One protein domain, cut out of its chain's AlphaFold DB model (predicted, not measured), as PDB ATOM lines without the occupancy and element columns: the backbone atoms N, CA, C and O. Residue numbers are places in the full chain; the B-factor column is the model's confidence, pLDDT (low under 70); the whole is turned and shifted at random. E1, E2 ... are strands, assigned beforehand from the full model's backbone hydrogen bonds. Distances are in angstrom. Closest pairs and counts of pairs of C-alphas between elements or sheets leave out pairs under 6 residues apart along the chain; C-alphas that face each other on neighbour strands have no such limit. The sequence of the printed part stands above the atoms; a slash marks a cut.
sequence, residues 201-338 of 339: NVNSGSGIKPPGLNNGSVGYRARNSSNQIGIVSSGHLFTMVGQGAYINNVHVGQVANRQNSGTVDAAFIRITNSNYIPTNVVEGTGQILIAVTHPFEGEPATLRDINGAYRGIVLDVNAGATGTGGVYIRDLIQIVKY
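Overview. This is residues 201 to 338 of the 339 residues of an uncharacterized protein of Bacteroidales bacterium (UniProt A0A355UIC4). Two lobes stand side by side: the larger one, residues 201 to 282, is a small sandwich in which the short pair E1 and E7 covers part of one face of a strongly twisted five-stranded sheet, and the smaller one is a bent, twisted sheet of three strands, E8, E9 and E10. The long link of residues 283 to 299 joins the lobes, and few C-alphas of their strands come within 8 A of each other, at the far end of the E5 and E6 hairpin and near the ends of E1 and E7. The printed part has 138 residues with no named helix and ten named strands, E1 to E10 along the chain, and its class is all strand. The larger sheet has the order E2, E3, E6, E5, E4 and the smaller E8, E9, E10, both antiparallel, while E1 and E7 are parallel. The whole is compact, with a radius of gyration of the C-alphas of 14.9 A, and spans 41 by 36 by 29 A.

Along the chain. Find C-alpha 201 at (226.297, 155.543, 170.059), where E1 begins; it ends at residue 204. After sixteen residues come E2, residues 221 to 223, and E3, residues 229 to 233. E4 takes residues 244 to 247. At C-alpha 250, (224.142, 158.059, 182.801), E5 begins, and it runs 28.8 A to residue 261, bending by 67 degrees at residue 256. E6, residues 264 to 271, runs back over 21.2 A, and E7 holds residues 276 to 282 over 15.5 A. Next look for E8, residues 300 to 305, 16.9 A long. E9, residues 308 to 322, is the longest strand by residues; it spans 23.7 A and bends by 111 degrees at residue 318. E10, residues 328 to 337, spans 22.7 A, bends by 83 degrees at residue 331 and ends at C-alpha 337, (200.296, 144.966, 163.156).

Arrangement. Start with the five-stranded sheet, whose edge strands are E2 and E4. E3, E4, E5 and E6 form a Greek key, a meander of E4, E5 and E6 with E3 as the antiparallel neighbour of E6. In the hairpin of E2 and E3, N 222 and O 230 are 2.9 A apart, within hydrogen-bond range. Between E3 and E6 look at N 269 and O 231, 2.8 A, between E6 and E5 at N 256 and O 268, 2.8 A, and between E5 and E4 at N 245 and O 253, 2.8 A. The sheet of E1 and E7 forms a sandwich with it, two sheets face to face, their facing parts 9.8 A centre to centre and their strands at 43 degrees. E1 and E7 have N 202 and O 277 within range at 2.8 A. The closest C-alphas of E2 and E7 are those of Arg 221 and Pro 278, 5.4 A apart. E8, E9 and E10 form a second meander, each strand the antiparallel neighbour of the one before, with N 303 and O 310 at 2.8 A and N 315 and O 334 at 2.8 A. The closest C-alphas of E5 and E10 are those of Ser 261 and Ile 329, 5.9 A apart, while E9 is apart from E5 and E6.

Size, cuts and confidence. The two C-alphas farthest apart, those of Ser 274 and Gly 298, are 40.9 A from each other. The printed part has no cut. The links E1 to E2 and E7 to E8 are long; within the first, residues 207 to 208 pair antiparallel with residues 216 to 217. The mean pLDDT of the printed part is 88.0, and residue 324 alone is under 70.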
ATOM      1  N   ASN A 201     227.293 155.156 171.052       85.06
ATOM      2  CA  ASN A 201     226.297 155.543 170.059       85.06
ATOM      3  C   ASN A 201     224.906 155.685 170.696       85.06
ATOM      4  O   ASN A 201     224.478 154.850 171.491       85.06
ATOM      5  N   VAL A 202     224.182 156.732 170.304       90.56
ATOM      6  CA  VAL A 202     222.767 156.935 170.631       90.56
ATOM      7  C   VAL A 202     221.955 156.672 169.367       90.56
ATOM      8  O   VAL A 202     221.840 157.531 168.492       90.56
ATOM      9  N   ASN A 203     221.443 155.450 169.258       92.25
ATOM     10  CA  ASN A 203     220.770 154.926 168.068       92.25
ATOM     11  C   ASN A 203     219.247 155.120 168.132       92.25
ATOM     12  O   ASN A 203     218.669 155.209 169.219       92.25
ATOM     13  N   SER A 204     218.577 155.110 166.978       92.19
ATOM     14  CA  SER A 204     217.109 155.066 166.907       92.19
ATOM     15  C   SER A 204     216.586 153.765 167.520       92.19
ATOM     16  O   SER A 204     217.121 152.692 167.253       92.19
ATOM     17  N   GLY A 205     215.564 153.849 168.367       90.19
ATOM     18  CA  GLY A 205     214.998 152.723 169.112       90.19
ATOM     19  C   GLY A 205     215.756 152.346 170.391       90.19
ATOM     20  O   GLY A 205     215.273 151.501 171.140       90.19
ATOM     21  N   SER A 206     216.904 152.967 170.684       91.75
ATOM     22  CA  SER A 206     217.598 152.764 171.966       91.75
ATOM     23  C   SER A 206     216.815 153.372 173.138       91.75
ATOM     24  O   SER A 206     215.975 154.256 172.959       91.75
ATOM     25  N   GLY A 207     217.065 152.885 174.354       92.62
ATOM     26  CA  GLY A 207     216.358 153.340 175.550       92.62
ATOM     27  C   GLY A 207     216.804 154.722 176.027       92.62
ATOM     28  O   GLY A 207     217.999 154.991 176.135       92.62
ATOM     29  N   ILE A 208     215.846 155.571 176.397       94.81
ATOM     30  CA  ILE A 208     216.099 156.857 177.051       94.81
ATOM     31  C   ILE A 208     215.042 157.147 178.107       94.81
ATOM     32  O   ILE A 208     213.879 156.780 177.953       94.81
ATOM     33  N   LYS A 209     215.428 157.820 179.188       93.56
ATOM     34  CA  LYS A 209     214.485 158.201 180.240       93.56
ATOM     35  C   LYS A 209     214.803 159.549 180.882       93.56
ATOM     36  O   LYS A 209     215.971 159.944 180.933       93.56
ATOM     37  N   PRO A 210     213.797 160.240 181.430       90.00
ATOM     38  CA  PRO A 210     214.023 161.289 182.414       90.00
ATOM     39  C   PRO A 210     214.465 160.685 183.768       90.00
ATOM     40  O   PRO A 210     214.358 159.470 183.984       90.00
ATOM     41  N   PRO A 211     214.966 161.506 184.708       84.31
ATOM     42  CA  PRO A 211     215.384 161.021 186.018       84.31
ATOM     43  C   PRO A 211     214.220 160.362 186.772       84.31
ATOM     44  O   PRO A 211     213.164 160.964 186.941       84.31
ATOM     45  N   GLY A 212     214.435 159.129 187.241       70.88
ATOM     46  CA  GLY A 212     213.518 158.428 188.148       70.88
ATOM     47  C   GLY A 212     212.205 157.906 187.547       70.88
ATOM     48  O   GLY A 212     211.350 157.487 188.320       70.88
ATOM     49  N   LEU A 213     212.022 157.908 186.220       74.25
ATOM     50  CA  LEU A 213     210.791 157.419 185.572       74.25
ATOM     51  C   LEU A 213     211.046 156.261 184.589       74.25
ATOM     52  O   LEU A 213     212.180 155.811 184.400       74.25
ATOM     53  N   ASN A 214     209.950 155.789 183.984       71.12
ATOM     54  CA  ASN A 214     209.906 154.714 182.996       71.12
ATOM     55  C   ASN A 214     210.753 155.018 181.751       71.12
ATOM     56  O   ASN A 214     210.948 156.174 181.368       71.12
ATOM     57  N   ASN A 215     211.219 153.950 181.104       80.31
ATOM     58  CA  ASN A 215     211.946 154.037 179.844       80.31
ATOM     59  C   ASN A 215     210.999 154.425 178.704       80.31
ATOM     60  O   ASN A 215     209.920 153.853 178.565       80.31
ATOM     61  N   GLY A 216     211.449 155.346 177.862       89.44
ATOM     62  CA  GLY A 216     210.967 155.494 176.499       89.44
ATOM     63  C   GLY A 216     212.084 155.194 175.506       89.44
ATOM     64  O   GLY A 216     213.126 154.632 175.860       89.44
ATOM     65  N   SER A 217     211.861 155.590 174.258       93.00
ATOM     66  CA  SER A 217     212.761 155.277 173.151       93.00
ATOM     67  C   SER A 217     213.284 156.543 172.489       93.00
ATOM     68  O   SER A 217     212.586 157.557 172.378       93.00
ATOM     69  N   VAL A 218     214.523 156.476 172.026       95.25
ATOM     70  CA  VAL A 218     215.088 157.447 171.096       95.25
ATOM     71  C   VAL A 218     214.373 157.286 169.756       95.25
ATOM     72  O   VAL A 218     214.332 156.192 169.206       95.25
ATOM     73  N   GLY A 219     213.814 158.369 169.223       94.25
ATOM     74  CA  GLY A 219     213.246 158.413 167.879       94.25
ATOM     75  C   GLY A 219     214.359 158.498 166.845       94.25
ATOM     76  O   GLY A 219     214.835 157.480 166.360       94.25
ATOM     77  N   TYR A 220     214.818 159.709 166.539       94.06
ATOM     78  CA  TYR A 220     215.854 159.945 165.528       94.06
ATOM     79  C   TYR A 220     216.882 160.954 166.015       94.06
ATOM     80  O   TYR A 220     216.558 161.861 166.784       94.06
ATOM     81  N   ARG A 221     218.114 160.844 165.516       94.69
ATOM     82  CA  ARG A 221     219.071 161.950 165.560       94.69
ATOM     83  C   ARG A 221     218.470 163.173 164.874       94.69
ATOM     84  O   ARG A 221     217.896 163.070 163.796       94.69
ATOM     85  N   ALA A 222     218.662 164.339 165.478       94.19
ATOM     86  CA  ALA A 222     218.217 165.602 164.915       94.19
ATOM     87  C   ALA A 222     219.203 166.733 165.214       94.19
ATOM     88  O   ALA A 222     220.037 166.657 166.122       94.19
ATOM     89  N   ARG A 223     219.074 167.809 164.443       93.81
ATOM     90  CA  ARG A 223     219.729 169.089 164.689       93.81
ATOM     91  C   ARG A 223     218.651 170.161 164.723       93.81
ATOM     92  O   ARG A 223     217.819 170.204 163.821       93.81
ATOM     93  N   ASN A 224     218.641 170.997 165.755       88.56
ATOM     94  CA  ASN A 224     217.696 172.113 165.810       88.56
ATOM     95  C   ASN A 224     218.202 173.324 165.005       88.56
ATOM     96  O   ASN A 224     219.346 173.352 164.548       88.56
ATOM     97  N   SER A 225     217.365 174.355 164.865       89.75
ATOM     98  CA  SER A 225     217.695 175.593 164.138       89.75
ATOM     99  C   SER A 225     218.875 176.376 164.729       89.75
ATOM    100  O   SER A 225     219.471 177.197 164.043       89.75
ATOM    101  N   SER A 226     219.245 176.108 165.985       88.81
ATOM    102  CA  SER A 226     220.433 176.668 166.647       88.81
ATOM    103  C   SER A 226     221.688 175.803 166.457       88.81
ATOM    104  O   SER A 226     222.651 175.937 167.209       88.81
ATOM    105  N   ASN A 227     221.679 174.880 165.490       88.94
ATOM    106  CA  ASN A 227     222.755 173.934 165.187       88.94
ATOM    107  C   ASN A 227     223.140 172.963 166.314       88.94
ATOM    108  O   ASN A 227     224.136 172.243 166.187       88.94
ATOM    109  N   GLN A 228     222.339 172.863 167.375       93.12
ATOM    110  CA  GLN A 228     222.597 171.934 168.468       93.12
ATOM    111  C   GLN A 228     222.307 170.506 168.013       93.12
ATOM    112  O   GLN A 228     221.273 170.237 167.399       93.12
ATOM    113  N   ILE A 229     223.223 169.590 168.324       96.00
ATOM    114  CA  ILE A 229     223.088 168.166 168.014       96.00
ATOM    115  C   ILE A 229     222.296 167.494 169.133       96.00
ATOM    116  O   ILE A 229     222.547 167.710 170.322       96.00
ATOM    117  N   GLY A 230     221.333 166.671 168.744       96.94
ATOM    118  CA  GLY A 230     220.466 165.998 169.685       96.94
ATOM    119  C   GLY A 230     219.746 164.811 169.080       96.94
ATOM    120  O   GLY A 230     220.108 164.282 168.026       96.94
ATOM    121  N   ILE A 231     218.696 164.422 169.776       96.94
ATOM    122  CA  ILE A 231     217.758 163.386 169.374       96.94
ATOM    123  C   ILE A 231     216.331 163.877 169.604       96.94
ATOM    124  O   ILE A 231     216.089 164.763 170.425       96.94
ATOM    125  N   VAL A 232     215.387 163.271 168.900       96.06
ATOM    126  CA  VAL A 232     213.954 163.417 169.150       96.06
ATOM    127  C   VAL A 232     213.465 162.211 169.944       96.06
ATOM    128  O   VAL A 232     213.892 161.088 169.694       96.06
ATOM    129  N   SER A 233     212.566 162.434 170.894       94.94
ATOM    130  CA  SER A 233     211.769 161.406 171.573       94.94
ATOM    131  C   SER A 233     210.342 161.933 171.768       94.94
ATOM    132  O   SER A 233     210.042 163.046 171.331       94.94
ATOM    133  N   SER A 234     209.455 161.171 172.402       91.44
ATOM    134  CA  SER A 234     208.079 161.608 172.646       91.44
ATOM    135  C   SER A 234     208.029 162.782 173.622       91.44
ATOM    136  O   SER A 234     208.729 162.821 174.639       91.44
ATOM    137  N   GLY A 235     207.151 163.737 173.335       90.81
ATOM    138  CA  GLY A 235     206.902 164.892 174.187       90.81
ATOM    139  C   GLY A 235     206.317 164.495 175.533       90.81
ATOM    140  O   GLY A 235     206.640 165.115 176.535       90.81
ATOM    141  N   HIS A 236     205.495 163.451 175.598       89.69
ATOM    142  CA  HIS A 236     204.894 162.960 176.836       89.69
ATOM    143  C   HIS A 236     205.883 162.278 177.785       89.69
ATOM    144  O   HIS A 236     205.608 162.210 178.980       89.69
ATOM    145  N   LEU A 237     207.017 161.788 177.273       90.81
ATOM    146  CA  LEU A 237     208.038 161.122 178.083       90.81
ATOM    147  C   LEU A 237     208.751 162.114 179.005       90.81
ATOM    148  O   LEU A 237     209.006 161.828 180.172       90.81
ATOM    149  N   PHE A 238     209.062 163.293 178.475       91.25
ATOM    150  CA  PHE A 238     209.645 164.395 179.229       91.25
ATOM    151  C   PHE A 238     208.533 165.339 179.685       91.25
ATOM    152  O   PHE A 238     207.497 165.425 179.043       91.25
ATOM    153  N   THR A 239     208.685 166.056 180.793       87.75
ATOM    154  CA  THR A 239     207.620 166.920 181.339       87.75
ATOM    155  C   THR A 239     207.944 168.405 181.234       87.75
ATOM    156  O   THR A 239     207.022 169.219 181.231       87.75
ATOM    157  N   MET A 240     209.219 168.782 181.082       90.62
ATOM    158  CA  MET A 240     209.640 170.185 180.998       90.62
ATOM    159  C   MET A 240     210.951 170.391 180.230       90.62
ATOM    160  O   MET A 240     211.787 169.493 180.137       90.62
ATOM    161  N   VAL A 241     211.136 171.603 179.698       95.31
ATOM    162  CA  VAL A 241     212.420 172.070 179.144       95.31
ATOM    163  C   VAL A 241     213.448 172.196 180.274       95.31
ATOM    164  O   VAL A 241     213.106 172.573 181.391       95.31
ATOM    165  N   GLY A 242     214.703 171.849 179.993       94.38
ATOM    166  CA  GLY A 242     215.798 171.785 180.965       94.38
ATOM    167  C   GLY A 242     215.875 170.465 181.737       94.38
ATOM    168  O   GLY A 242     216.869 170.217 182.415       94.38
ATOM    169  N   GLN A 243     214.873 169.590 181.613       95.06
ATOM    170  CA  GLN A 243     214.900 168.275 182.250       95.06
ATOM    171  C   GLN A 243     216.063 167.431 181.712       95.06
ATOM    172  O   GLN A 243     216.296 167.380 180.504       95.06
ATOM    173  N   GLY A 244     216.781 166.751 182.609       95.88
ATOM    174  CA  GLY A 244     217.849 165.825 182.233       95.88
ATOM    175  C   GLY A 244     217.322 164.580 181.517       95.88
ATOM    176  O   GLY A 244     216.199 164.135 181.756       95.88
ATOM    177  N   ALA A 245     218.156 163.995 180.666       96.50
ATOM    178  CA  ALA A 245     217.887 162.754 179.955       96.50
ATOM    179  C   ALA A 245     219.023 161.753 180.182       96.50
ATOM    180  O   ALA A 245     220.199 162.128 180.218       96.50
ATOM    181  N   TYR A 246     218.660 160.481 180.346       94.44
ATOM    182  CA  TYR A 246     219.557 159.430 180.806       94.44
ATOM    183  C   TYR A 246     219.469 158.179 179.933       94.44
ATOM    184  O   TYR A 246     218.374 157.729 179.592       94.44
ATOM    185  N   ILE A 247     220.627 157.583 179.653       90.75
ATOM    186  CA  ILE A 247     220.780 156.271 179.010       90.75
ATOM    187  C   ILE A 247     221.576 155.404 179.979       90.75
ATOM    188  O   ILE A 247     222.622 155.830 180.461       90.75
ATOM    189  N   ASN A 248     221.068 154.218 180.327       86.25
ATOM    190  CA  ASN A 248     221.690 153.330 181.323       86.25
ATOM    191  C   ASN A 248     222.054 154.044 182.644       86.25
ATOM    192  O   ASN A 248     223.103 153.802 183.229       86.25
ATOM    193  N   ASN A 249     221.177 154.947 183.107       87.56
ATOM    194  CA  ASN A 249     221.363 155.808 184.287       87.56
ATOM    195  C   ASN A 249     222.503 156.843 184.198       87.56
ATOM    196  O   ASN A 249     222.745 157.553 185.171       87.56
ATOM    197  N   VAL A 250     223.154 157.001 183.045       90.75
ATOM    198  CA  VAL A 250     224.142 158.059 182.801       90.75
ATOM    199  C   VAL A 250     223.447 159.268 182.190       90.75
ATOM    200  O   VAL A 250     222.667 159.122 181.254       90.75
ATOM    201  N   HIS A 251     223.718 160.465 182.714       94.00
ATOM    202  CA  HIS A 251     223.200 161.712 182.149       94.00
ATOM    203  C   HIS A 251     223.851 161.978 180.782       94.00
ATOM    204  O   HIS A 251     225.070 162.153 180.690       94.00
ATOM    205  N   VAL A 252     223.038 162.018 179.724       95.25
ATOM    206  CA  VAL A 252     223.511 162.184 178.335       95.25
ATOM    207  C   VAL A 252     223.206 163.562 177.759       95.25
ATOM    208  O   VAL A 252     223.906 164.042 176.866       95.25
ATOM    209  N   GLY A 253     222.170 164.224 178.262       96.38
ATOM    210  CA  GLY A 253     221.657 165.437 177.648       96.38
ATOM    211  C   GLY A 253     220.502 166.052 178.414       96.38
ATOM    212  O   GLY A 253     220.134 165.589 179.489       96.38
ATOM    213  N   GLN A 254     219.925 167.100 177.840       97.12
ATOM    214  CA  GLN A 254     218.825 167.849 178.437       97.12
ATOM    215  C   GLN A 254     217.782 168.214 177.383       97.12
ATOM    216  O   GLN A 254     218.114 168.483 176.227       97.12
ATOM    217  N   VAL A 255     216.519 168.261 177.791       97.25
ATOM    218  CA  VAL A 255     215.401 168.672 176.937       97.25
ATOM    219  C   VAL A 255     215.556 170.148 176.583       97.25
ATOM    220  O   VAL A 255     215.524 171.004 177.462       97.25
ATOM    221  N   ALA A 256     215.708 170.457 175.300       97.00
ATOM    222  CA  ALA A 256     215.827 171.827 174.805       97.00
ATOM    223  C   ALA A 256     214.490 172.366 174.271       97.00
ATOM    224  O   ALA A 256     214.179 173.539 174.463       97.00
ATOM    225  N   ASN A 257     213.658 171.507 173.676       95.81
ATOM    226  CA  ASN A 257     212.310 171.857 173.225       95.81
ATOM    227  C   ASN A 257     211.359 170.691 173.477       95.81
ATOM    228  O   ASN A 257     211.771 169.532 173.439       95.81
ATOM    229  N   ARG A 258     210.083 170.992 173.722       93.88
ATOM    230  CA  ARG A 258     209.059 169.983 173.986       93.88
ATOM    231  C   ARG A 258     207.676 170.495 173.611       93.88
ATOM    232  O   ARG A 258     207.333 171.620 173.961       93.88
ATOM    233  N   GLN A 259     206.864 169.622 173.031       93.12
ATOM    234  CA  GLN A 259     205.429 169.804 172.880       93.12
ATOM    235  C   GLN A 259     204.708 168.461 173.049       93.12
ATOM    236  O   GLN A 259     205.155 167.448 172.527       93.12
ATOM    237  N   ASN A 260     203.612 168.461 173.805       92.06
ATOM    238  CA  ASN A 260     202.685 167.336 173.943       92.06
ATOM    239  C   ASN A 260     201.275 167.927 173.931       92.06
ATOM    240  O   ASN A 260     200.680 168.160 174.983       92.06
ATOM    241  N   SER A 261     200.837 168.331 172.740       89.00
ATOM    242  CA  SER A 261     199.531 168.945 172.498       89.00
ATOM    243  C   SER A 261     199.312 169.191 171.008       89.00
ATOM    244  O   SER A 261     200.256 169.518 170.278       89.00
ATOM    245  N   GLY A 262     198.048 169.175 170.579       89.06
ATOM    246  CA  GLY A 262     197.678 169.503 169.204       89.06
ATOM    247  C   GLY A 262     198.130 168.402 168.254       89.06
ATOM    248  O   GLY A 262     197.677 167.272 168.384       89.06
ATOM    249  N   THR A 263     199.010 168.736 167.318       88.38
ATOM    250  CA  THR A 263     199.541 167.810 166.302       88.38
ATOM    251  C   THR A 263     200.950 167.313 166.632       88.38
ATOM    252  O   THR A 263     201.601 166.680 165.808       88.38
ATOM    253  N   VAL A 264     201.471 167.635 167.825       89.00
ATOM    254  CA  VAL A 264     202.859 167.337 168.191       89.00
ATOM    255  C   VAL A 264     202.931 166.683 169.563       89.00
ATOM    256  O   VAL A 264     202.523 167.264 170.574       89.00
ATOM    257  N   ASP A 265     203.540 165.503 169.580       91.38
ATOM    258  CA  ASP A 265     204.021 164.808 170.768       91.38
ATOM    259  C   ASP A 265     205.519 164.503 170.612       91.38
ATOM    260  O   ASP A 265     205.932 163.385 170.309       91.38
ATOM    261  N   ALA A 266     206.355 165.526 170.797       93.12
ATOM    262  CA  ALA A 266     207.795 165.439 170.582       93.12
ATOM    263  C   ALA A 266     208.601 166.241 171.614       93.12
ATOM    264  O   ALA A 266     208.200 167.311 172.076       93.12
ATOM    265  N   ALA A 267     209.786 165.740 171.937       95.94
ATOM    266  CA  ALA A 267     210.818 166.426 172.695       95.94
ATOM    267  C   ALA A 267     212.139 166.351 171.928       95.94
ATOM    268  O   ALA A 267     212.552 165.275 171.503       95.94
ATOM    269  N   PHE A 268     212.817 167.488 171.786       97.88
ATOM    270  CA  PHE A 268     214.197 167.542 171.322       97.88
ATOM    271  C   PHE A 268     215.126 167.553 172.538       97.88
ATOM    272  O   PHE A 268     215.098 168.483 173.350       97.88
ATOM    273  N   ILE A 269     215.951 166.517 172.657       97.94
ATOM    274  CA  ILE A 269     216.952 166.363 173.708       97.94
ATOM    275  C   ILE A 269     218.309 166.717 173.115       97.94
ATOM    276  O   ILE A 269     218.843 165.997 172.269       97.94
ATOM    277  N   ARG A 270     218.885 167.825 173.580       97.94
ATOM    278  CA  ARG A 270     220.249 168.225 173.242       97.94
ATOM    279  C   ARG A 270     221.219 167.302 173.964       97.94
ATOM    280  O   ARG A 270     221.183 167.224 175.194       97.94
ATOM    281  N   ILE A 271     222.110 166.654 173.222       97.06
ATOM    282  CA  ILE A 271     223.194 165.885 173.833       97.06
ATOM    283  C   ILE A 271     224.225 166.862 174.393       97.06
ATOM    284  O   ILE A 271     224.666 167.788 173.712       97.06
ATOM    285  N   THR A 272     224.568 166.681 175.667       95.81
ATOM    286  CA  THR A 272     225.543 167.520 176.381       95.81
ATOM    287  C   THR A 272     226.755 166.732 176.848       95.81
ATOM    288  O   THR A 272     227.757 167.331 177.221       95.81
ATOM    289  N   ASN A 273     226.657 165.405 176.868       92.44
ATOM    290  CA  ASN A 273     227.752 164.516 177.209       92.44
ATOM    291  C   ASN A 273     228.499 164.124 175.927       92.44
ATOM    292  O   ASN A 273     227.942 163.434 175.077       92.44
ATOM    293  N   SER A 274     229.752 164.564 175.795       87.00
ATOM    294  CA  SER A 274     230.588 164.329 174.609       87.00
ATOM    295  C   SER A 274     230.921 162.858 174.359       87.00
ATOM    296  O   SER A 274     231.307 162.516 173.248       87.00
ATOM    297  N   ASN A 275     230.736 161.985 175.354       87.38
ATOM    298  CA  ASN A 275     230.944 160.547 175.194       87.38
ATOM    299  C   ASN A 275     229.781 159.871 174.456       87.38
ATOM    300  O   ASN A 275     229.838 158.673 174.212       87.38
ATOM    301  N   TYR A 276     228.715 160.610 174.128       90.88
ATOM    302  CA  TYR A 276     227.537 160.086 173.447       90.88
ATOM    303  C   TYR A 276     227.352 160.749 172.086       90.88
ATOM    304  O   TYR A 276     227.275 161.972 171.983       90.88
ATOM    305  N   ILE A 277     227.222 159.936 171.038       91.44
ATOM    306  CA  ILE A 277     227.041 160.424 169.668       91.44
ATOM    307  C   ILE A 277     225.721 159.905 169.107       91.44
ATOM    308  O   ILE A 277     225.584 158.706 168.872       91.44
ATOM    309  N   PRO A 278     224.742 160.788 168.838       93.94
ATOM    310  CA  PRO A 278     223.576 160.432 168.044       93.94
ATOM    311  C   PRO A 278     223.973 159.916 166.667       93.94
ATOM    312  O   PRO A 278     224.748 160.567 165.961       93.94
ATOM    313  N   THR A 279     223.388 158.797 166.253       91.44
ATOM    314  CA  THR A 279     223.621 158.199 164.934       91.44
ATOM    315  C   THR A 279     222.313 158.070 164.152       91.44
ATOM    316  O   THR A 279     221.219 158.245 164.691       91.44
ATOM    317  N   ASN A 280     222.426 157.745 162.863       87.94
ATOM    318  CA  ASN A 280     221.283 157.346 162.040       87.94
ATOM    319  C   ASN A 280     221.080 155.820 162.029       87.94
ATOM    320  O   ASN A 280     220.354 155.310 161.180       87.94
ATOM    321  N   VAL A 281     221.744 155.078 162.915       87.81
ATOM    322  CA  VAL A 281     221.640 153.618 162.981       87.81
ATOM    323  C   VAL A 281     220.415 153.231 163.806       87.81
ATOM    324  O   VAL A 281     220.138 153.827 164.849       87.81
ATOM    325  N   VAL A 282     219.680 152.223 163.343       85.19
ATOM    326  CA  VAL A 282     218.588 151.592 164.087       85.19
ATOM    327  C   VAL A 282     219.161 150.540 165.039       85.19
ATOM    328  O   VAL A 282     219.920 149.647 164.643       85.19
ATOM    329  N   GLU A 283     218.791 150.654 166.312       86.38
ATOM    330  CA  GLU A 283     219.289 149.826 167.406       86.38
ATOM    331  C   GLU A 283     219.034 148.338 167.143       86.38
ATOM    332  O   GLU A 283     217.924 147.917 166.810       86.38
ATOM    333  N   GLY A 284     220.084 147.529 167.294       78.94
ATOM    334  CA  GLY A 284     220.022 146.077 167.128       78.94
ATOM    335  C   GLY A 284     219.765 145.577 165.701       78.94
ATOM    336  O   GLY A 284     219.536 144.381 165.535       78.94
ATOM    337  N   THR A 285     219.773 146.440 164.677       76.56
ATOM    338  CA  THR A 285     219.675 146.013 163.263       76.56
ATOM    339  C   THR A 285     220.883 146.419 162.424       76.56
ATOM    340  O   THR A 285     221.152 145.779 161.412       76.56
ATOM    341  N   GLY A 286     221.595 147.485 162.810       73.25
ATOM    342  CA  GLY A 286     222.691 148.047 162.015       73.25
ATOM    343  C   GLY A 286     222.228 148.810 160.767       73.25
ATOM    344  O   GLY A 286     223.057 149.317 160.015       73.25
ATOM    345  N   GLN A 287     220.916 148.921 160.536       77.62
ATOM    346  CA  GLN A 287     220.360 149.647 159.398       77.62
ATOM    347  C   GLN A 287     220.570 151.154 159.567       77.62
ATOM    348  O   GLN A 287     220.279 151.700 160.628       77.62
ATOM    349  N   ILE A 288     221.021 151.829 158.509       81.94
ATOM    350  CA  ILE A 288     221.211 153.284 158.486       81.94
ATOM    351  C   ILE A 288     219.987 153.954 157.855       81.94
ATOM    352  O   ILE A 288     219.578 153.608 156.747       81.94
ATOM    353  N   LEU A 289     219.423 154.937 158.554       79.44
ATOM    354  CA  LEU A 289     218.352 155.801 158.068       79.44
ATOM    355  C   LEU A 289     218.942 156.954 157.246       79.44
ATOM    356  O   LEU A 289     219.813 157.689 157.716       79.44
ATOM    357  N   ILE A 290     218.462 157.109 156.012       78.00
ATOM    358  CA  ILE A 290     219.021 158.061 155.037       78.00
ATOM    359  C   ILE A 290     218.024 159.122 154.565       78.00
ATOM    360  O   ILE A 290     218.437 160.107 153.966       78.00
ATOM    361  N   ALA A 291     216.730 158.942 154.832       79.81
ATOM    362  CA  ALA A 291     215.684 159.849 154.376       79.81
ATOM    363  C   ALA A 291     214.517 159.898 155.367       79.81
ATOM    364  O   ALA A 291     214.261 158.933 156.090       79.81
ATOM    365  N   VAL A 292     213.808 161.026 155.359       80.06
ATOM    366  CA  VAL A 292     212.499 161.192 155.997       80.06
ATOM    367  C   VAL A 292     211.458 161.207 154.885       80.06
ATOM    368  O   VAL A 292     211.594 161.964 153.925       80.06
ATOM    369  N   THR A 293     210.433 160.371 155.005       80.94
ATOM    370  CA  THR A 293     209.318 160.292 154.057       80.94
ATOM    371  C   THR A 293     208.003 160.599 154.767       80.94
ATOM    372  O   THR A 293     207.889 160.427 155.981       80.94
ATOM    373  N   HIS A 294     207.014 161.076 154.009       83.25
ATOM    374  CA  HIS A 294     205.640 161.173 154.489       83.25
ATOM    375  C   HIS A 294     204.944 159.854 154.152       83.25
ATOM    376  O   HIS A 294     204.825 159.554 152.961       83.25
ATOM    377  N   PRO A 295     204.540 159.059 155.154       81.81
ATOM    378  CA  PRO A 295     203.876 157.799 154.883       81.81
ATOM    379  C   PRO A 295     202.493 158.033 154.280       81.81
ATOM    380  O   PRO A 295     201.877 159.077 154.503       81.81
ATOM    381  N   PHE A 296     201.989 157.043 153.550       83.94
ATOM    382  CA  PHE A 296     200.612 157.014 153.056       83.94
ATOM    383  C   PHE A 296     199.897 155.730 153.488       83.94
ATOM    384  O   PHE A 296     200.524 154.719 153.807       83.94
ATOM    385  N   GLU A 297     198.565 155.771 153.528       87.12
ATOM    386  CA  GLU A 297     197.744 154.615 153.899       87.12
ATOM    387  C   GLU A 297     198.031 153.412 152.987       87.12
ATOM    388  O   GLU A 297     198.121 153.535 151.765       87.12
ATOM    389  N   GLY A 298     198.186 152.231 153.584       78.94
ATOM    390  CA  GLY A 298     198.564 150.999 152.889       78.94
ATOM    391  C   GLY A 298     200.073 150.748 152.801       78.94
ATOM    392  O   GLY A 298     200.474 149.646 152.421       78.94
ATOM    393  N   GLU A 299     200.921 151.706 153.185       84.75
ATOM    394  CA  GLU A 299     202.374 151.522 153.180       84.75
ATOM    395  C   GLU A 299     202.835 150.593 154.325       84.75
ATOM    396  O   GLU A 299     202.407 150.756 155.474       84.75
ATOM    397  N   PRO A 300     203.715 149.606 154.069       83.62
ATOM    398  CA  PRO A 300     204.343 148.827 155.131       83.62
ATOM    399  C   PRO A 300     205.242 149.701 156.010       83.62
ATOM    400  O   PRO A 300     206.112 150.413 155.514       83.62
ATOM    401  N   ALA A 301     205.108 149.580 157.327       83.69
ATOM    402  CA  ALA A 301     205.909 150.321 158.294       83.69
ATOM    403  C   ALA A 301     206.521 149.395 159.349       83.69
ATOM    404  O   ALA A 301     205.939 148.384 159.756       83.69
ATOM    405  N   THR A 302     207.715 149.758 159.818       84.19
ATOM    406  CA  THR A 302     208.357 149.124 160.973       84.19
ATOM    407  C   THR A 302     208.621 150.171 162.044       84.19
ATOM    408  O   THR A 302     209.338 151.138 161.806       84.19
ATOM    409  N   LEU A 303     208.075 149.950 163.236       85.75
ATOM    410  CA  LEU A 303     208.378 150.718 164.436       85.75
ATOM    411  C   LEU A 303     209.475 149.999 165.216       85.75
ATOM    412  O   LEU A 303     209.389 148.789 165.428       85.75
ATOM    413  N   ARG A 304     210.492 150.736 165.661       85.75
ATOM    414  CA  ARG A 304     211.518 150.225 166.573       85.75
ATOM    415  C   ARG A 304     211.482 151.017 167.868       85.75
ATOM    416  O   ARG A 304     211.569 152.240 167.845       85.75
ATOM    417  N   ASP A 305     211.394 150.309 168.981       87.12
ATOM    418  CA  ASP A 305     211.463 150.869 170.321       87.12
ATOM    419  C   ASP A 305     212.391 150.013 171.207       87.12
ATOM    420  O   ASP A 305     213.011 149.049 170.741       87.12
ATOM    421  N   ILE A 306     212.482 150.364 172.490       85.56
ATOM    422  CA  ILE A 306     213.283 149.632 173.479       85.56
ATOM    423  C   ILE A 306     212.835 148.170 173.679       85.56
ATOM    424  O   ILE A 306     213.630 147.340 174.113       85.56
ATOM    425  N   ASN A 307     211.581 147.839 173.363       83.88
ATOM    426  CA  ASN A 307     211.013 146.499 173.513       83.88
ATOM    427  C   ASN A 307     211.196 145.639 172.254       83.88
ATOM    428  O   ASN A 307     211.011 144.423 172.308       83.88
ATOM    429  N   GLY A 308     211.579 146.243 171.127       82.50
ATOM    430  CA  GLY A 308     211.924 145.539 169.902       82.50
ATOM    431  C   GLY A 308     211.352 146.195 168.653       82.50
ATOM    432  O   GLY A 308     211.156 147.405 168.580       82.50
ATOM    433  N   ALA A 309     211.153 145.379 167.618       84.44
ATOM    434  CA  ALA A 309     210.608 145.824 166.342       84.44
ATOM    435  C   ALA A 309     209.176 145.319 166.147       84.44
ATOM    436  O   ALA A 309     208.895 144.134 166.326       84.44
ATOM    437  N   TYR A 310     208.306 146.209 165.684       83.50
ATOM    438  CA  TYR A 310     206.926 145.921 165.315       83.50
ATOM    439  C   TYR A 310     206.735 146.238 163.839       83.50
ATOM    440  O   TYR A 310     207.093 147.321 163.388       83.50
ATOM    441  N   ARG A 311     206.179 145.294 163.080       83.81
ATOM    442  CA  ARG A 311     205.916 145.446 161.644       83.81
ATOM    443  C   ARG A 311     204.415 145.484 161.398       83.81
ATOM    444  O   ARG A 311     203.675 144.711 162.012       83.81
ATOM    445  N   GLY A 312     203.983 146.349 160.496       84.94
ATOM    446  CA  GLY A 312     202.579 146.511 160.161       84.94
ATOM    447  C   GLY A 312     202.368 147.312 158.888       84.94
ATOM    448  O   GLY A 312     203.305 147.538 158.126       84.94
ATOM    449  N   ILE A 313     201.130 147.743 158.686       86.56
ATOM    450  CA  ILE A 313     200.706 148.604 157.581       86.56
ATOM    451  C   ILE A 313     200.144 149.900 158.166       86.56
ATOM    452  O   ILE A 313     199.437 149.866 159.178       86.56
ATOM    453  N   VAL A 314     200.460 151.032 157.540       84.00
ATOM    454  CA  VAL A 314     199.869 152.336 157.849       84.00
ATOM    455  C   VAL A 314     198.375 152.288 157.532       84.00
ATOM    456  O   VAL A 314     197.988 152.078 156.385       84.00
ATOM    457  N   LEU A 315     197.537 152.444 158.553       85.94
ATOM    458  CA  LEU A 315     196.079 152.432 158.425       85.94
ATOM    459  C   LEU A 315     195.517 153.835 158.197       85.94
ATOM    460  O   LEU A 315     194.594 153.990 157.411       85.94
ATOM    461  N   ASP A 316     196.053 154.816 158.917       86.38
ATOM    462  CA  ASP A 316     195.592 156.203 158.911       86.38
ATOM    463  C   ASP A 316     196.799 157.103 159.214       86.38
ATOM    464  O   ASP A 316     197.655 156.749 160.034       86.38
ATOM    465  N   VAL A 317     196.892 158.242 158.533       88.69
ATOM    466  CA  VAL A 317     197.951 159.253 158.717       88.69
ATOM    467  C   VAL A 317     197.439 160.538 159.374       88.69
ATOM    468  O   VAL A 317     198.220 161.450 159.629       88.69
ATOM    469  N   ASN A 318     196.139 160.603 159.666       90.44
ATOM    470  CA  ASN A 318     195.454 161.724 160.307       90.44
ATOM    471  C   ASN A 318     194.756 161.296 161.609       90.44
ATOM    472  O   ASN A 318     193.825 161.960 162.080       90.44
ATOM    473  N   ALA A 319     195.188 160.180 162.204       88.75
ATOM    474  CA  ALA A 319     194.520 159.592 163.352       88.75
ATOM    475  C   ALA A 319     194.579 160.523 164.571       88.75
ATOM    476  O   ALA A 319     195.545 161.257 164.799       88.75
ATOM    477  N   GLY A 320     193.541 160.466 165.402       89.12
ATOM    478  CA  GLY A 320     193.492 161.177 166.674       89.12
ATOM    479  C   GLY A 320     193.384 160.214 167.848       89.12
ATOM    480  O   GLY A 320     192.568 159.296 167.821       89.12
ATOM    481  N   ALA A 321     194.166 160.439 168.901       85.38
ATOM    482  CA  ALA A 321     194.142 159.611 170.101       85.38
ATOM    483  C   ALA A 321     194.351 160.432 171.375       85.38
ATOM    484  O   ALA A 321     195.090 161.417 171.401       85.38
ATOM    485  N   THR A 322     193.713 159.993 172.460       84.56
ATOM    486  CA  THR A 322     193.963 160.526 173.803       84.56
ATOM    487  C   THR A 322     195.069 159.712 174.462       84.56
ATOM    488  O   THR A 322     194.897 158.522 174.718       84.56
ATOM    489  N   GLY A 323     196.205 160.357 174.722       70.94
ATOM    490  CA  GLY A 323     197.367 159.757 175.370       70.94
ATOM    491  C   GLY A 323     197.367 159.898 176.895       70.94
ATOM    492  O   GLY A 323     196.390 160.312 177.529       70.94
ATOM    493  N   THR A 324     198.508 159.565 177.500       68.31
ATOM    494  CA  THR A 324     198.747 159.665 178.946       68.31
ATOM    495  C   THR A 324     198.451 161.073 179.469       68.31
ATOM    496  O   THR A 324     198.907 162.067 178.906       68.31
ATOM    497  N   GLY A 325     197.697 161.166 180.568       73.25
ATOM    498  CA  GLY A 325     197.307 162.450 181.165       73.25
ATOM    499  C   GLY A 325     196.109 163.130 180.493       73.25
ATOM    500  O   GLY A 325     195.842 164.290 180.789       73.25
ATOM    501  N   GLY A 326     195.384 162.432 179.609       81.81
ATOM    502  CA  GLY A 326     194.152 162.941 178.994       81.81
ATOM    503  C   GLY A 326     194.382 163.929 177.848       81.81
ATOM    504  O   GLY A 326     193.434 164.564 177.391       81.81
ATOM    505  N   VAL A 327     195.623 164.067 177.375       86.12
ATOM    506  CA  VAL A 327     195.960 164.954 176.258       86.12
ATOM    507  C   VAL A 327     195.542 164.303 174.946       86.12
ATOM    508  O   VAL A 327     195.986 163.203 174.621       86.12
ATOM    509  N   TYR A 328     194.699 164.994 174.182       88.12
ATOM    510  CA  TYR A 328     194.305 164.574 172.842       88.12
ATOM    511  C   TYR A 328     195.296 165.091 171.796       88.12
ATOM    512  O   TYR A 328     195.537 166.301 171.705       88.12
ATOM    513  N   ILE A 329     195.849 164.168 171.011       88.69
ATOM    514  CA  ILE A 329     196.775 164.430 169.910       88.69
ATOM    515  C   ILE A 329     196.103 164.027 168.598       88.69
ATOM    516  O   ILE A 329     195.386 163.030 168.546       88.69
ATOM    517  N   ARG A 330     196.317 164.826 167.555       88.69
ATOM    518  CA  ARG A 330     195.826 164.601 166.188       88.69
ATOM    519  C   ARG A 330     196.994 164.439 165.222       88.69
ATOM    520  O   ARG A 330     198.131 164.713 165.599       88.69
ATOM    521  N   ASP A 331     196.689 164.039 163.995       84.94
ATOM    522  CA  ASP A 331     197.652 163.822 162.909       84.94
ATOM    523  C   ASP A 331     198.701 162.750 163.256       84.94
ATOM    524  O   ASP A 331     199.887 162.853 162.945       84.94
ATOM    525  N   LEU A 332     198.249 161.715 163.969       85.62
ATOM    526  CA  LEU A 332     199.044 160.543 164.301       85.62
ATOM    527  C   LEU A 332     199.036 159.546 163.141       85.62
ATOM    528  O   LEU A 332     198.037 159.366 162.448       85.62
ATOM    529  N   ILE A 333     200.141 158.812 163.015       85.44
ATOM    530  CA  ILE A 333     200.224 157.648 162.137       85.44
ATOM    531  C   ILE A 333     199.758 156.422 162.925       85.44
ATOM    532  O   ILE A 333     200.413 155.996 163.880       85.44
ATOM    533  N   GLN A 334     198.634 155.839 162.519       88.00
ATOM    534  CA  GLN A 334     198.135 154.582 163.061       88.00
ATOM    535  C   GLN A 334     198.672 153.410 162.236       88.00
ATOM    536  O   GLN A 334     198.506 153.367 161.020       88.00
ATOM    537  N   ILE A 335     199.284 152.427 162.900       83.81
ATOM    538  CA  ILE A 335     199.814 151.218 162.257       83.81
ATOM    539  C   ILE A 335     199.064 149.993 162.777       83.81
ATOM    540  O   ILE A 335     198.968 149.780 163.988       83.81
ATOM    541  N   VAL A 336     198.570 149.161 161.860       85.25
ATOM    542  CA  VAL A 336     197.992 147.850 162.178       85.25
ATOM    543  C   VAL A 336     199.065 146.785 162.028       85.25
ATOM    544  O   VAL A 336     199.698 146.659 160.982       85.25
ATOM    545  N   LYS A 337     199.278 146.016 163.094       76.81
ATOM    546  CA  LYS A 337     200.296 144.966 163.156       76.81
ATOM    547  C   LYS A 337     199.959 143.811 162.204       76.81
ATOM    548  O   LYS A 337     198.797 143.418 162.111       76.81
ATOM    549  N   TYR A 338     200.975 143.221 161.573       71.94
ATOM    550  CA  TYR A 338     200.824 141.891 160.977       71.94
ATOM    551  C   TYR A 338     200.537 140.877 162.093       71.94
ATOM    552  O   TYR A 338     201.283 140.826 163.078       71.94
TER     553      TYR A 338